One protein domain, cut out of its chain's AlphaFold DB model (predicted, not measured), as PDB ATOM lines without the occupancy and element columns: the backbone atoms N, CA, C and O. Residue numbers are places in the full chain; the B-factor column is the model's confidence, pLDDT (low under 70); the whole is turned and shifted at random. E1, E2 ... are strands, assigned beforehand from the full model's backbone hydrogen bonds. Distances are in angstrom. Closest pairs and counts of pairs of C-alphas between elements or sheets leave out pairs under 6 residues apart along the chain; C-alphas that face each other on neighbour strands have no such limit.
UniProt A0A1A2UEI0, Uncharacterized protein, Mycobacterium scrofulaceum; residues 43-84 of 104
ATOM      1  N   GLY A  43     -41.702 -59.916 -43.421       66.25
ATOM      2  CA  GLY A  43     -42.108 -58.541 -43.160       66.25
ATOM      3  C   GLY A  43     -40.974 -57.589 -43.524       66.25
ATOM      4  O   GLY A  43     -39.809 -57.985 -43.595       66.25
ATOM      5  N   CYS A  44     -41.316 -56.339 -43.788       72.75
ATOM      6  CA  CYS A  44     -40.375 -55.263 -44.020       72.75
ATOM      7  C   CYS A  44     -40.079 -54.540 -42.707       72.75
ATOM      8  O   CYS A  44     -40.970 -54.335 -41.887       72.75
ATOM      9  N   HIS A  45     -38.841 -54.088 -42.551       79.12
ATOM     10  CA  HIS A  45     -38.434 -53.214 -41.458       79.12
ATOM     11  C   HIS A  45     -38.409 -51.775 -41.965       79.12
ATOM     12  O   HIS A  45     -37.764 -51.484 -42.976       79.12
ATOM     13  N   TYR A  46     -39.154 -50.891 -41.308       74.31
ATOM     14  CA  TYR A  46     -39.154 -49.468 -41.618       74.31
ATOM     15  C   TYR A  46     -38.689 -48.669 -40.409       74.31
ATOM     16  O   TYR A  46     -39.314 -48.711 -39.351       74.31
ATOM     17  N   THR A  47     -37.620 -47.898 -40.590       80.56
ATOM     18  CA  THR A  47     -37.141 -46.963 -39.575       80.56
ATOM     19  C   THR A  47     -37.908 -45.650 -39.686       80.56
ATOM     20  O   THR A  47     -37.818 -44.951 -40.699       80.56
ATOM     21  N   ASP A  48     -38.659 -45.324 -38.640       77.00
ATOM     22  CA  ASP A  48     -39.325 -44.033 -38.489       77.00
ATOM     23  C   ASP A  48     -38.274 -42.901 -38.456       77.00
ATOM     24  O   ASP A  48     -37.168 -43.115 -37.951       77.00
ATOM     25  N   PRO A  49     -38.575 -41.687 -38.948       74.56
ATOM     26  CA  PRO A  49     -37.838 -40.464 -38.635       74.56
ATOM     27  C   PRO A  49     -37.338 -40.315 -37.186       74.56
ATOM     28  O   PRO A  49     -36.263 -39.755 -36.983       74.56
ATOM     29  N   ASP A  50     -38.075 -40.836 -36.201       73.75
ATOM     30  CA  ASP A  50     -37.697 -40.808 -34.778       73.75
ATOM     31  C   ASP A  50     -36.680 -41.904 -34.377       73.75
ATOM     32  O   ASP A  50     -36.248 -41.976 -33.227       73.75
ATOM     33  N   GLY A  51     -36.263 -42.753 -35.322       79.31
ATOM     34  CA  GLY A  51     -35.222 -43.771 -35.147       79.31
ATOM     35  C   GLY A  51     -35.713 -45.130 -34.644       79.31
ATOM     36  O   GLY A  51     -34.892 -46.004 -34.370       79.31
ATOM     37  N   TYR A  52     -37.026 -45.331 -34.525       78.00
ATOM     38  CA  TYR A  52     -37.610 -46.608 -34.116       78.00
ATOM     39  C   TYR A  52     -37.858 -47.523 -35.316       78.00
ATOM     40  O   TYR A  52     -38.350 -47.079 -36.353       78.00
ATOM     41  N   ASP A  53     -37.529 -48.805 -35.160       76.81
ATOM     42  CA  ASP A  53     -37.783 -49.820 -36.177       76.81
ATOM     43  C   ASP A  53     -39.189 -50.406 -36.024       76.81
ATOM     44  O   ASP A  53     -39.566 -50.898 -34.957       76.81
ATOM     45  N   ILE A  54     -39.967 -50.328 -37.098       76.25
ATOM     46  CA  ILE A  54     -41.354 -50.771 -37.149       76.25
ATOM     47  C   ILE A  54     -41.410 -52.008 -38.051       76.25
ATOM     48  O   ILE A  54     -41.193 -51.880 -39.262       76.25
ATOM     49  N   PRO A  55     -41.706 -53.202 -37.501       77.50
ATOM     50  CA  PRO A  55     -41.956 -54.380 -38.314       77.50
ATOM     51  C   PRO A  55     -43.315 -54.238 -39.010       77.50
ATOM     52  O   PRO A  55     -44.332 -53.962 -38.372       77.50
ATOM     53  N   ILE A  56     -43.329 -54.410 -40.329       74.06
ATOM     54  CA  ILE A  56     -44.526 -54.343 -41.169       74.06
ATOM     55  C   ILE A  56     -44.666 -55.675 -41.892       74.06
ATOM     56  O   ILE A  56     -43.816 -56.025 -42.705       74.06
ATOM     57  N   ASP A  57     -45.747 -56.398 -41.633       75.56
ATOM     58  CA  ASP A  57     -46.017 -57.658 -42.321       75.56
ATOM     59  C   ASP A  57     -46.289 -57.442 -43.823       75.56
ATOM     60  O   ASP A  57     -46.751 -56.383 -44.257       75.56
ATOM     61  N   GLU A  58     -45.983 -58.442 -44.650       76.06
ATOM     62  CA  GLU A  58     -46.223 -58.393 -46.096       76.06
ATOM     63  C   GLU A  58     -47.703 -58.105 -46.423       76.06
ATOM     64  O   GLU A  58     -48.617 -58.751 -45.911       76.06
ATOM     65  N   GLY A  59     -47.947 -57.113 -47.284       69.94
ATOM     66  CA  GLY A  59     -49.290 -56.639 -47.631       69.94
ATOM     67  C   GLY A  59     -49.932 -55.701 -46.601       69.94
ATOM     68  O   GLY A  59     -51.022 -55.182 -46.852       69.94
ATOM     69  N   GLN A  60     -49.275 -55.433 -45.467       66.94
ATOM     70  CA  GLN A  60     -49.755 -54.499 -44.452       66.94
ATOM     71  C   GLN A  60     -49.269 -53.072 -44.727       66.94
ATOM     72  O   GLN A  60     -48.142 -52.849 -45.171       66.94
ATOM     73  N   GLY A  61     -50.137 -52.096 -44.439       71.00
ATOM     74  CA  GLY A  61     -49.835 -50.669 -44.495       71.00
ATOM     75  C   GLY A  61     -49.983 -50.007 -43.132       71.00
ATOM     76  O   GLY A  61     -51.060 -50.052 -42.538       71.00
ATOM     77  N   VAL A  62     -48.918 -49.370 -42.651       71.56
ATOM     78  CA  VAL A  62     -48.882 -48.628 -41.386       71.56
ATOM     79  C   VAL A  62     -48.660 -47.151 -41.688       71.56
ATOM     80  O   VAL A  62     -47.831 -46.793 -42.521       71.56
ATOM     81  N   ILE A  63     -49.425 -46.274 -41.038       76.00
ATOM     82  CA  ILE A  63     -49.254 -44.827 -41.193       76.00
ATOM     83  C   ILE A  63     -48.223 -44.354 -40.167       76.00
ATOM     84  O   ILE A  63     -48.499 -44.384 -38.970       76.00
ATOM     85  N   VAL A  64     -47.067 -43.902 -40.647       75.62
ATOM     86  CA  VAL A  64     -45.922 -43.442 -39.851       75.62
ATOM     87  C   VAL A  64     -45.584 -42.016 -40.286       75.62
ATOM     88  O   VAL A  64     -45.456 -41.750 -41.481       75.62
ATOM     89  N   ALA A  65     -45.524 -41.069 -39.346       67.50
ATOM     90  CA  ALA A  65     -45.229 -39.653 -39.615       67.50
ATOM     91  C   ALA A  65     -46.055 -39.004 -40.761       67.50
ATOM     92  O   ALA A  65     -45.571 -38.143 -41.496       67.50
ATOM     93  N   GLY A  66     -47.316 -39.420 -40.941       68.31
ATOM     94  CA  GLY A  66     -48.208 -38.903 -41.994       68.31
ATOM     95  C   GLY A  66     -48.027 -39.541 -43.377       68.31
ATOM     96  O   GLY A  66     -48.709 -39.144 -44.321       68.31
ATOM     97  N   LYS A  67     -47.166 -40.554 -43.499       74.81
ATOM     98  CA  LYS A  67     -46.970 -41.350 -44.715       74.81
ATOM     99  C   LYS A  67     -47.478 -42.772 -44.503       74.81
ATOM    100  O   LYS A  67     -47.334 -43.332 -43.422       74.81
ATOM    101  N   LEU A  68     -48.091 -43.356 -45.525       76.69
ATOM    102  CA  LEU A  68     -48.461 -44.763 -45.551       76.69
ATOM    103  C   LEU A  68     -47.243 -45.582 -45.980       76.69
ATOM    104  O   LEU A  68     -46.809 -45.510 -47.130       76.69
ATOM    105  N   VAL A  69     -46.705 -46.362 -45.054       79.88
ATOM    106  CA  VAL A  69     -45.618 -47.303 -45.298       79.88
ATOM    107  C   VAL A  69     -46.224 -48.690 -45.453       79.88
ATOM    108  O   VAL A  69     -46.791 -49.235 -44.510       79.88
ATOM    109  N   THR A  70     -46.122 -49.260 -46.646       81.19
ATOM    110  CA  THR A  70     -46.613 -50.604 -46.970       81.19
ATOM    111  C   THR A  70     -45.464 -51.545 -47.280       81.19
ATOM    112  O   THR A  70     -44.540 -51.159 -47.994       81.19
ATOM    113  N   CYS A  71     -45.526 -52.783 -46.796       79.06
ATOM    114  CA  CYS A  71     -44.616 -53.834 -47.244       79.06
ATOM    115  C   CYS A  71     -45.216 -54.531 -48.470       79.06
ATOM    116  O   CYS A  71     -46.343 -55.023 -48.418       79.06
ATOM    117  N   THR A  72     -44.508 -54.511 -49.600       76.25
ATOM    118  CA  THR A  72     -44.930 -55.194 -50.830       76.25
ATOM    119  C   THR A  72     -43.741 -55.908 -51.465       76.25
ATOM    120  O   THR A  72     -42.750 -55.277 -51.835       76.25
ATOM    121  N   ASN A  73     -43.845 -57.224 -51.627       70.00
ATOM    122  CA  ASN A  73     -42.798 -58.129 -52.097       70.00
ATOM    123  C   ASN A  73     -41.471 -57.975 -51.326       70.00
ATOM    124  O   ASN A  73     -40.398 -57.928 -51.932       70.00
ATOM    125  N   GLY A  74     -41.532 -57.822 -50.000       65.38
ATOM    126  CA  GLY A  74     -40.359 -57.622 -49.144       65.38
ATOM    127  C   GLY A  74     -39.673 -56.260 -49.302       65.38
ATOM    128  O   GLY A  74     -38.544 -56.086 -48.843       65.38
ATOM    129  N   LYS A  75     -40.319 -55.284 -49.957       67.38
ATOM    130  CA  LYS A  75     -39.840 -53.899 -50.063       67.38
ATOM    131  C   LYS A  75     -40.824 -52.927 -49.424       67.38
ATOM    132  O   LYS A  75     -42.031 -53.018 -49.632       67.38
ATOM    133  N   THR A  76     -40.293 -51.950 -48.696       72.69
ATOM    134  CA  THR A  76     -41.076 -50.838 -48.153       72.69
ATOM    135  C   THR A  76     -41.441 -49.862 -49.267       72.69
ATOM    136  O   THR A  76     -40.564 -49.259 -49.889       72.69
ATOM    137  N   VAL A  77     -42.732 -49.667 -49.494       76.94
ATOM    138  CA  VAL A  77     -43.281 -48.629 -50.366       76.94
ATOM    139  C   VAL A  77     -43.875 -47.548 -49.475       76.94
ATOM    140  O   VAL A  77     -44.744 -47.826 -48.656       76.94
ATOM    141  N   VAL A  78     -43.392 -46.316 -49.623       78.62
ATOM    142  CA  VAL A  78     -43.871 -45.164 -48.854       78.62
ATOM    143  C   VAL A  78     -44.699 -44.283 -49.779       78.62
ATOM    144  O   VAL A  78     -44.191 -43.786 -50.781       78.62
ATOM    145  N   THR A  79     -45.969 -44.089 -49.447       76.06
ATOM    146  CA  THR A  79     -46.893 -43.197 -50.160       76.06
ATOM    147  C   THR A  79     -47.506 -42.189 -49.193       76.06
ATOM    148  O   THR A  79     -47.393 -42.343 -47.978       76.06
ATOM    149  N   ASP A  80     -48.123 -41.122 -49.698       73.75
ATOM    150  CA  ASP A  80     -48.851 -40.196 -48.831       73.75
ATOM    151  C   ASP A  80     -50.042 -40.907 -48.188       73.75
ATOM    152  O   ASP A  80     -50.745 -41.688 -48.839       73.75
ATOM    153  N   ALA A  81     -50.264 -40.667 -46.891       68.44
ATOM    154  CA  ALA A  81     -51.372 -41.306 -46.203       68.44
ATOM    155  C   ALA A  81     -52.701 -40.884 -46.852       68.44
ATOM    156  O   ALA A  81     -52.925 -39.686 -47.063       68.44
ATOM    157  N   PRO A  82     -53.605 -41.833 -47.155       63.88
ATOM    158  CA  PRO A  82     -54.900 -41.486 -47.707       63.88
ATOM    159  C   PRO A  82     -55.611 -40.546 -46.734       63.88
ATOM    160  O   PRO A  82     -55.748 -40.843 -45.541       63.88
ATOM    161  N   ALA A  83     -56.056 -39.396 -47.245       61.66
ATOM    162  CA  ALA A  83     -56.873 -38.479 -46.471       61.66
ATOM    163  C   ALA A  83     -58.075 -39.264 -45.934       61.66
ATOM    164  O   ALA A  83     -58.806 -39.889 -46.707       61.66
ATOM    165  N   ARG A  84     -58.279 -39.264 -44.610       58.34
ATOM    166  CA  ARG A  84     -59.500 -39.810 -44.005       58.34
ATOM    167  C   ARG A  84     -60.661 -38.919 -44.439       58.34
ATOM    168  O   ARG A  84     -61.040 -37.998 -43.727       58.34
TER     169      ARG A  84
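Overview. This is residues 43 to 84 of the 104 residues of an uncharacterized protein of Mycobacterium scrofulaceum (UniProt A0A1A2UEI0). A small sandwich of two sheets: a three-stranded sheet of E3, E4 and E5, with the two-stranded hairpin of E1 and E2 over one face, its strands crossing those of the larger sheet at 44 degrees. The two sheets are only partly face to face, and after E5 residues 81 to 84 form a tail that lengthens the outline. The printed part has 42 residues, with no named helix and five named strands in the order E1, E2, E3, E4, E5; the class is all strand. The larger sheet has the order E3, E4, E5, and both sheets are antiparallel. The whole is compact, with a radius of gyration of the C-alphas of 9.6 A, and flat, spanning 25 by 22 by 11 A.

Along the chain. In the larger sheet, E3 is residues 61 to 64, 9.4 A from first to last C-alpha. E4 is residues 67 to 72, 15.3 A long, and E5 is residues 75 to 80, 16.4 A long, ending with C-alpha 80 at (-48.851, -40.196, -48.831). In the smaller sheet, E1 is residues 43 to 47, 13.1 A long, beginning with C-alpha 43 at (-42.108, -58.541, -43.160). E2 is residues 53 to 57, 12.9 A long, with C-alpha 53 at (-37.783, -49.820, -36.177).

Arrangement. E3, E4 and E5 form a meander, each strand the antiparallel neighbour of the one before, with E3 and E5 as edge strands and E4 as the inner strand. The hairpin E3 and E4 has N 62 and O 69 within hydrogen-bond range at 2.8 A. The hairpin E4 and E5 has N 68 and O 79 within hydrogen-bond range at 2.7 A, and N 77 and O 70 at 2.8 A. The hairpin E1 and E2 is antiparallel at 154 degrees between directions, with N 44 and O 56 within hydrogen-bond range at 2.7 A. The two sheets form a sandwich, two sheets face to face, the facing parts 8.6 A centre to centre and the best planes 32 degrees apart. The closest C-alphas of E1 and E4 are those of Cys 44 and Cys 71, 5.5 A apart. Those of E2 and E4 are of Ile 56 and Cys 71, 6.1 A apart. Those of E1 and E5 are of Cys 44 and Thr 76, 6.1 A apart. E1 and E3 are apart, as are E2 and E5.

Size, cuts and confidence. The two C-alphas farthest apart are those of Gly 74 and Arg 84, 26.6 A. The printed part has no cut, and the four links between its strands are tight. The chain changes from one sheet to the other at the link E2 to E3. The mean pLDDT of the printed part is 73.3; residues 43, 59 to 60, 65 to 66, 74 to 75 and 81 to 84 are under 70.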